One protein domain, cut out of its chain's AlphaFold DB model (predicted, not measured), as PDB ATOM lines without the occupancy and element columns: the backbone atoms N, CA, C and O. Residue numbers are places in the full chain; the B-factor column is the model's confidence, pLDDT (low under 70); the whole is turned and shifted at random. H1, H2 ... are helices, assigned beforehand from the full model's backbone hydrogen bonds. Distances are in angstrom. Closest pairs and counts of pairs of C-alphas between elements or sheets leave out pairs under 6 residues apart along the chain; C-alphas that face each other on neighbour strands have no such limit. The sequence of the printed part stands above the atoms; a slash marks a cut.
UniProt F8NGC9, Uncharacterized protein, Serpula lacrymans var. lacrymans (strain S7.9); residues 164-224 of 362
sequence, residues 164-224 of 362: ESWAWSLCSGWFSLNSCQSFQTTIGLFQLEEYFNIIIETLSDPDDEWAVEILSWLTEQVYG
ATOM      1  N   GLU A 164      18.953 -45.769 -40.442       88.75
ATOM      2  CA  GLU A 164      18.575 -44.355 -40.339       88.75
ATOM      3  C   GLU A 164      18.007 -43.822 -41.662       88.75
ATOM      4  O   GLU A 164      17.020 -43.082 -41.674       88.75
ATOM      5  N   SER A 165      18.599 -44.223 -42.795       86.56
ATOM      6  CA  SER A 165      18.121 -43.831 -44.128       86.56
ATOM      7  C   SER A 165      16.734 -44.410 -44.437       86.56
ATOM      8  O   SER A 165      15.895 -43.744 -45.060       86.56
ATOM      9  N   TRP A 166      16.457 -45.622 -43.949       89.88
ATOM     10  CA  TRP A 166      15.156 -46.267 -44.084       89.88
ATOM     11  C   TRP A 166      14.119 -45.686 -43.120       89.88
ATOM     12  O   TRP A 166      13.027 -45.312 -43.552       89.88
ATOM     13  N   ALA A 167      14.478 -45.504 -41.850       89.81
ATOM     14  CA  ALA A 167      13.626 -44.880 -40.846       89.81
ATOM     15  C   ALA A 167      13.203 -43.459 -41.266       89.81
ATOM     16  O   ALA A 167      12.018 -43.122 -41.213       89.81
ATOM     17  N   TRP A 168      14.121 -42.656 -41.820       87.06
ATOM     18  CA  TRP A 168      13.793 -41.341 -42.388       87.06
ATOM     19  C   TRP A 168      12.811 -41.426 -43.565       87.06
ATOM     20  O   TRP A 168      11.898 -40.601 -43.692       87.06
ATOM     21  N   SER A 169      12.979 -42.434 -44.423       87.12
ATOM     22  CA  SER A 169      12.094 -42.681 -45.567       87.12
ATOM     23  C   SER A 169      10.683 -43.068 -45.110       87.12
ATOM     24  O   SER A 169       9.704 -42.551 -45.656       87.12
ATOM     25  N   LEU A 170      10.561 -43.887 -44.060       87.50
ATOM     26  CA  LEU A 170       9.283 -44.242 -43.437       87.50
ATOM     27  C   LEU A 170       8.609 -43.037 -42.765       87.50
ATOM     28  O   LEU A 170       7.433 -42.787 -43.030       87.50
ATOM     29  N   CYS A 171       9.338 -42.231 -41.985       88.75
ATOM     30  CA  CYS A 171       8.822 -40.981 -41.412       88.75
ATOM     31  C   CYS A 171       8.327 -40.009 -42.499       88.75
ATOM     32  O   CYS A 171       7.257 -39.407 -42.371       88.75
ATOM     33  N   SER A 172       9.076 -39.887 -43.600       85.00
ATOM     34  CA  SER A 172       8.715 -39.052 -44.752       85.00
ATOM     35  C   SER A 172       7.470 -39.567 -45.480       85.00
ATOM     36  O   SER A 172       6.593 -38.776 -45.843       85.00
ATOM     37  N   GLY A 173       7.360 -40.886 -45.666       84.88
ATOM     38  CA  GLY A 173       6.191 -41.545 -46.252       84.88
ATOM     39  C   GLY A 173       4.943 -41.386 -45.385       84.88
ATOM     40  O   GLY A 173       3.914 -40.930 -45.881       84.88
ATOM     41  N   TRP A 174       5.051 -41.662 -44.081       87.50
ATOM     42  CA  TRP A 174       3.972 -41.467 -43.107       87.50
ATOM     43  C   TRP A 174       3.460 -40.026 -43.132       87.50
ATOM     44  O   TRP A 174       2.259 -39.798 -43.267       87.50
ATOM     45  N   PHE A 175       4.368 -39.043 -43.088       83.88
ATOM     46  CA  PHE A 175       3.997 -37.629 -43.149       83.88
ATOM     47  C   PHE A 175       3.293 -37.262 -44.462       83.88
ATOM     48  O   PHE A 175       2.319 -36.514 -44.443       83.88
ATOM     49  N   SER A 176       3.753 -37.804 -45.592       82.12
ATOM     50  CA  SER A 176       3.187 -37.520 -46.920       82.12
ATOM     51  C   SER A 176       1.808 -38.150 -47.147       82.12
ATOM     52  O   SER A 176       1.040 -37.652 -47.967       82.12
ATOM     53  N   LEU A 177       1.496 -39.239 -46.437       82.50
ATOM     54  CA  LEU A 177       0.197 -39.921 -46.474       82.50
ATOM     55  C   LEU A 177      -0.799 -39.375 -45.435       82.50
ATOM     56  O   LEU A 177      -1.995 -39.657 -45.519       82.50
ATOM     57  N   ASN A 178      -0.325 -38.603 -44.455       83.31
ATOM     58  CA  ASN A 178      -1.150 -37.987 -43.421       83.31
ATOM     59  C   ASN A 178      -1.672 -36.601 -43.862       83.31
ATOM     60  O   ASN A 178      -1.083 -35.927 -44.702       83.31
ATOM     61  N   SER A 179      -2.769 -36.128 -43.264       81.75
ATOM     62  CA  SER A 179      -3.326 -34.789 -43.524       81.75
ATOM     63  C   SER A 179      -2.598 -33.653 -42.784       81.75
ATOM     64  O   SER A 179      -3.005 -32.490 -42.872       81.75
ATOM     65  N   CYS A 180      -1.527 -33.961 -42.044       76.69
ATOM     66  CA  CYS A 180      -0.796 -32.988 -41.246       76.69
ATOM     67  C   CYS A 180      -0.120 -31.904 -42.106       76.69
ATOM     68  O   CYS A 180       0.702 -32.165 -42.983       76.69
ATOM     69  N   GLN A 181      -0.425 -30.637 -41.818       74.81
ATOM     70  CA  GLN A 181       0.065 -29.508 -42.616       74.81
ATOM     71  C   GLN A 181       1.578 -29.271 -42.460       74.81
ATOM     72  O   GLN A 181       2.215 -28.707 -43.358       74.81
ATOM     73  N   SER A 182       2.182 -29.735 -41.363       71.75
ATOM     74  CA  SER A 182       3.567 -29.446 -40.980       71.75
ATOM     75  C   SER A 182       4.256 -30.647 -40.353       71.75
ATOM     76  O   SER A 182       3.675 -31.290 -39.489       71.75
ATOM     77  N   PHE A 183       5.509 -30.894 -40.730       76.31
ATOM     78  CA  PHE A 183       6.333 -31.916 -40.091       76.31
ATOM     79  C   PHE A 183       6.577 -31.509 -38.628       76.31
ATOM     80  O   PHE A 183       7.099 -30.417 -38.380       76.31
ATOM     81  N   GLN A 184       6.135 -32.342 -37.688       72.94
ATOM     82  CA  GLN A 184       6.195 -32.122 -36.242       72.94
ATOM     83  C   GLN A 184       6.637 -33.418 -35.558       72.94
ATOM     84  O   GLN A 184       6.305 -34.504 -36.029       72.94
ATOM     85  N   THR A 185       7.339 -33.294 -34.431       76.56
ATOM     86  CA  THR A 185       7.782 -34.424 -33.599       76.56
ATOM     87  C   THR A 185       6.613 -35.229 -33.031       76.56
ATOM     88  O   THR A 185       6.713 -36.442 -32.886       76.56
ATOM     89  N   THR A 186       5.481 -34.576 -32.755       76.00
ATOM     90  CA  THR A 186       4.285 -35.197 -32.175       76.00
ATOM     91  C   THR A 186       3.066 -34.802 -32.997       76.00
ATOM     92  O   THR A 186       2.792 -33.615 -33.170       76.00
ATOM     93  N   ILE A 187       2.329 -35.784 -33.515       74.38
ATOM     94  CA  ILE A 187       1.120 -35.577 -34.322       74.38
ATOM     95  C   ILE A 187      -0.022 -36.348 -33.650       74.38
ATOM     96  O   ILE A 187      -0.215 -37.547 -33.852       74.38
ATOM     97  N   GLY A 188      -0.763 -35.649 -32.786       79.50
ATOM     98  CA  GLY A 188      -1.752 -36.267 -31.902       79.50
ATOM     99  C   GLY A 188      -1.068 -37.143 -30.852       79.50
ATOM    100  O   GLY A 188      -0.304 -36.637 -30.041       79.50
ATOM    101  N   LEU A 189      -1.339 -38.451 -30.885       82.31
ATOM    102  CA  LEU A 189      -0.668 -39.451 -30.041       82.31
ATOM    103  C   LEU A 189       0.566 -40.080 -30.713       82.31
ATOM    104  O   LEU A 189       1.279 -40.844 -30.073       82.31
ATOM    105  N   PHE A 190       0.814 -39.804 -31.997       82.62
ATOM    106  CA  PHE A 190       1.921 -40.408 -32.733       82.62
ATOM    107  C   PHE A 190       3.192 -39.570 -32.561       82.62
ATOM    108  O   PHE A 190       3.256 -38.434 -33.039       82.62
ATOM    109  N   GLN A 191       4.200 -40.119 -31.884       85.56
ATOM    110  CA  GLN A 191       5.518 -39.499 -31.752       85.56
ATOM    111  C   GLN A 191       6.424 -39.974 -32.891       85.56
ATOM    112  O   GLN A 191       6.793 -41.142 -32.973       85.56
ATOM    113  N   LEU A 192       6.768 -39.059 -33.794       85.56
ATOM    114  CA  LEU A 192       7.545 -39.345 -34.997       85.56
ATOM    115  C   LEU A 192       9.021 -39.635 -34.684       85.56
ATOM    116  O   LEU A 192       9.641 -40.418 -35.392       85.56
ATOM    117  N   GLU A 193       9.558 -39.034 -33.619       86.06
ATOM    118  CA  GLU A 193      10.906 -39.297 -33.092       86.06
ATOM    119  C   GLU A 193      10.988 -40.655 -32.380       86.06
ATOM    120  O   GLU A 193      11.916 -41.418 -32.615       86.06
ATOM    121  N   GLU A 194       9.975 -41.011 -31.585       86.75
ATOM    122  CA  GLU A 194       9.867 -42.343 -30.973       86.75
ATOM    123  C   GLU A 194       9.741 -43.430 -32.050       86.75
ATOM    124  O   GLU A 194      10.496 -44.398 -32.042       86.75
ATOM    125  N   TYR A 195       8.867 -43.225 -33.043       89.62
ATOM    126  CA  TYR A 195       8.739 -44.106 -34.207       89.62
ATOM    127  C   TYR A 195      10.060 -44.260 -34.973       89.62
ATOM    128  O   TYR A 195      10.430 -45.371 -35.344       89.62
ATOM    129  N   PHE A 196      10.785 -43.159 -35.179       91.38
ATOM    130  CA  PHE A 196      12.091 -43.166 -35.827       91.38
ATOM    131  C   PHE A 196      13.124 -43.995 -35.046       91.38
ATOM    132  O   PHE A 196      13.772 -44.872 -35.623       91.38
ATOM    133  N   ASN A 197      13.232 -43.764 -33.735       87.56
ATOM    134  CA  ASN A 197      14.174 -44.467 -32.865       87.56
ATOM    135  C   ASN A 197      13.851 -45.967 -32.764       87.56
ATOM    136  O   ASN A 197      14.767 -46.777 -32.861       87.56
ATOM    137  N   ILE A 198      12.569 -46.342 -32.675       90.75
ATOM    138  CA  ILE A 198      12.131 -47.749 -32.683       90.75
ATOM    139  C   ILE A 198      12.559 -48.450 -33.980       90.75
ATOM    140  O   ILE A 198      13.018 -49.588 -33.927       90.75
ATOM    141  N   ILE A 199      12.453 -47.800 -35.148       91.44
ATOM    142  CA  ILE A 199      12.904 -48.407 -36.415       91.44
ATOM    143  C   ILE A 199      14.420 -48.621 -36.413       91.44
ATOM    144  O   ILE A 199      14.868 -49.674 -36.861       91.44
ATOM    145  N   ILE A 200      15.205 -47.657 -35.911       91.50
ATOM    146  CA  ILE A 200      16.654 -47.838 -35.754       91.50
ATOM    147  C   ILE A 200      16.936 -49.018 -34.831       91.50
ATOM    148  O   ILE A 200      17.659 -49.919 -35.238       91.50
ATOM    149  N   GLU A 201      16.364 -49.038 -33.627       88.94
ATOM    150  CA  GLU A 201      16.576 -50.098 -32.634       88.94
ATOM    151  C   GLU A 201      16.259 -51.484 -33.220       88.94
ATOM    152  O   GLU A 201      17.083 -52.389 -33.139       88.94
ATOM    153  N   THR A 202      15.128 -51.604 -33.923       88.38
ATOM    154  CA  THR A 202      14.666 -52.854 -34.559       88.38
ATOM    155  C   THR A 202      15.538 -53.294 -35.750       88.38
ATOM    156  O   THR A 202      15.498 -54.456 -36.130       88.38
ATOM    157  N   LEU A 203      16.304 -52.393 -36.379       90.62
ATOM    158  CA  LEU A 203      17.123 -52.697 -37.569       90.62
ATOM    159  C   LEU A 203      18.637 -52.571 -37.338       90.62
ATOM    160  O   LEU A 203      19.406 -52.739 -38.282       90.62
ATOM    161  N   SER A 204      19.074 -52.246 -36.120       90.19
ATOM    162  CA  SER A 204      20.499 -52.073 -35.788       90.19
ATOM    163  C   SER A 204      21.142 -53.314 -35.176       90.19
ATOM    164  O   SER A 204      22.355 -53.308 -34.978       90.19
ATOM    165  N   ASP A 205      20.362 -54.354 -34.869       85.50
ATOM    166  CA  ASP A 205      20.891 -55.634 -34.403       85.50
ATOM    167  C   ASP A 205      21.518 -56.399 -35.592       85.50
ATOM    168  O   ASP A 205      20.798 -56.760 -36.527       85.50
ATOM    169  N   PRO A 206      22.848 -56.620 -35.613       80.81
ATOM    170  CA  PRO A 206      23.509 -57.347 -36.695       80.81
ATOM    171  C   PRO A 206      23.327 -58.869 -36.594       80.81
ATOM    172  O   PRO A 206      23.613 -59.562 -37.572       80.81
ATOM    173  N   ASP A 207      22.892 -59.379 -35.436       85.06
ATOM    174  CA  ASP A 207      22.654 -60.803 -35.192       85.06
ATOM    175  C   ASP A 207      21.188 -61.197 -35.498       85.06
ATOM    176  O   ASP A 207      20.881 -62.389 -35.603       85.06
ATOM    177  N   ASP A 208      20.286 -60.225 -35.716       89.88
ATOM    178  CA  ASP A 208      18.928 -60.474 -36.220       89.88
ATOM    179  C   ASP A 208      18.923 -60.730 -37.741       89.88
ATOM    180  O   ASP A 208      19.030 -59.822 -38.573       89.88
ATOM    181  N   GLU A 209      18.722 -61.999 -38.107       89.94
ATOM    182  CA  GLU A 209      18.577 -62.464 -39.491       89.94
ATOM    183  C   GLU A 209      17.508 -61.673 -40.270       89.94
ATOM    184  O   GLU A 209      17.703 -61.390 -41.454       89.94
ATOM    185  N   TRP A 210      16.410 -61.257 -39.623       92.31
ATOM    186  CA  TRP A 210      15.330 -60.508 -40.275       92.31
ATOM    187  C   TRP A 210      15.729 -59.061 -40.595       92.31
ATOM    188  O   TRP A 210      15.435 -58.570 -41.692       92.31
ATOM    189  N   ALA A 211      16.431 -58.385 -39.680       89.81
ATOM    190  CA  ALA A 211      16.957 -57.042 -39.914       89.81
ATOM    191  C   ALA A 211      17.957 -57.046 -41.082       89.81
ATOM    192  O   ALA A 211      17.851 -56.227 -42.005       89.81
ATOM    193  N   VAL A 212      18.867 -58.027 -41.099       88.56
ATOM    194  CA  VAL A 212      19.836 -58.229 -42.186       88.56
ATOM    195  C   VAL A 212      19.139 -58.567 -43.513       88.56
ATOM    196  O   VAL A 212      19.491 -57.985 -44.545       88.56
ATOM    197  N   GLU A 213      18.127 -59.444 -43.517       91.00
ATOM    198  CA  GLU A 213      17.350 -59.782 -44.720       91.00
ATOM    199  C   GLU A 213      16.655 -58.541 -45.303       91.00
ATOM    200  O   GLU A 213      16.765 -58.280 -46.506       91.00
ATOM    201  N   ILE A 214      15.994 -57.731 -44.467       91.50
ATOM    202  CA  ILE A 214      15.297 -56.519 -44.918       91.50
ATOM    203  C   ILE A 214      16.266 -55.455 -45.435       91.50
ATOM    204  O   ILE A 214      16.018 -54.898 -46.507       91.50
ATOM    205  N   LEU A 215      17.362 -55.162 -44.730       89.62
ATOM    206  CA  LEU A 215      18.335 -54.157 -45.181       89.62
ATOM    207  C   LEU A 215      19.043 -54.593 -46.473       89.62
ATOM    208  O   LEU A 215      19.269 -53.765 -47.365       89.62
ATOM    209  N   SER A 216      19.316 -55.893 -46.620       89.44
ATOM    210  CA  SER A 216      19.808 -56.484 -47.867       89.44
ATOM    211  C   SER A 216      18.788 -56.309 -48.998       89.44
ATOM    212  O   SER A 216      19.104 -55.697 -50.021       89.44
ATOM    213  N   TRP A 217      17.534 -56.728 -48.795       89.94
ATOM    214  CA  TRP A 217      16.462 -56.595 -49.789       89.94
ATOM    215  C   TRP A 217      16.221 -55.135 -50.207       89.94
ATOM    216  O   TRP A 217      16.132 -54.846 -51.403       89.94
ATOM    217  N   LEU A 218      16.174 -54.203 -49.248       88.38
ATOM    218  CA  LEU A 218      16.066 -52.761 -49.498       88.38
ATOM    219  C   LEU A 218      17.259 -52.239 -50.303       88.38
ATOM    220  O   LEU A 218      17.078 -51.450 -51.233       88.38
ATOM    221  N   THR A 219      18.470 -52.704 -49.992       89.62
ATOM    222  CA  THR A 219      19.681 -52.384 -50.758       89.62
ATOM    223  C   THR A 219      19.586 -52.884 -52.198       89.62
ATOM    224  O   THR A 219      19.940 -52.139 -53.118       89.62
ATOM    225  N   GLU A 220      19.038 -54.082 -52.430       86.25
ATOM    226  CA  GLU A 220      18.775 -54.576 -53.785       86.25
ATOM    227  C   GLU A 220      17.748 -53.698 -54.521       86.25
ATOM    228  O   GLU A 220      17.976 -53.341 -55.679       86.25
ATOM    229  N   GLN A 221      16.653 -53.293 -53.858       85.06
ATOM    230  CA  GLN A 221      15.612 -52.452 -54.473       85.06
ATOM    231  C   GLN A 221      16.110 -51.036 -54.812       85.06
ATOM    232  O   GLN A 221      15.769 -50.503 -55.868       85.06
ATOM    233  N   VAL A 222      16.896 -50.412 -53.927       83.69
ATOM    234  CA  VAL A 222      17.335 -49.011 -54.074       83.69
ATOM    235  C   VAL A 222      18.565 -48.880 -54.975       83.69
ATOM    236  O   VAL A 222      18.642 -47.943 -55.772       83.69
ATOM    237  N   TYR A 223      19.526 -49.802 -54.870       79.69
ATOM    238  CA  TYR A 223      20.818 -49.703 -55.561       79.69
ATOM    239  C   TYR A 223      21.003 -50.718 -56.699       79.69
ATOM    240  O   TYR A 223      22.018 -50.662 -57.397       79.69
ATOM    241  N   GLY A 224      20.058 -51.641 -56.911       77.69
ATOM    242  CA  GLY A 224      20.067 -52.589 -58.033       77.69
ATOM    243  C   GLY A 224      21.174 -53.649 -57.983       77.69
ATOM    244  O   GLY A 224      21.372 -54.382 -58.954       77.69
TER     245      GLY A 224
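Overview. This is residues 164 to 224 of the 362 residues of an uncharacterized protein of Serpula lacrymans var. lacrymans (strain S7.9) (UniProt F8NGC9). The longest helix, H3, meets the end of H2 in an L, and H2 folds back along H1 in a helical hairpin; residues 219 to 224 stick out. The printed part has 61 residues with three named helices, H1, H2, H3 in order, and no named strand: all helix. It is loose, radius of gyration of the C-alphas 13.3 A, and only just flat, 36 by 24 by 12 A.

Arrangement. Look first at H3, residues 209 to 223: its residues 211 to 215 alone touch H2, residues 192 to 203, which touches it with 202 to 203 alone. Their closest C-alphas, Leu 203 and Ala 211, are 4.9 A apart; the tilt, 72 degrees, is only just about perpendicular. H1, residues 164 to 177, touches H2 in a hairpin, closest C-alphas Ala 167 and Phe 196 at 5.5 A, a steep tilt of 42 degrees, opposite ways. H1 and H3 are apart. In H1, H2 and H3 every O i to N i+4 pair is within hydrogen-bond range.

Along the chain. Find C-alpha 209 at (18.577, -62.464, -39.491); H3 runs 20.6 A to C-alpha 223. H2 spans 16.6 A. H1 runs 19.9 A from C-alpha 164 at (18.575, -44.355, -40.339).

Size, cuts and confidence. The farthest C-alphas, Gln 181 and Asp 207, are 39.3 A apart. Residues 178 to 191 form the long link; H2 to H3 is tight. The printed part has no cut, and no printed residue is under pLDDT 70.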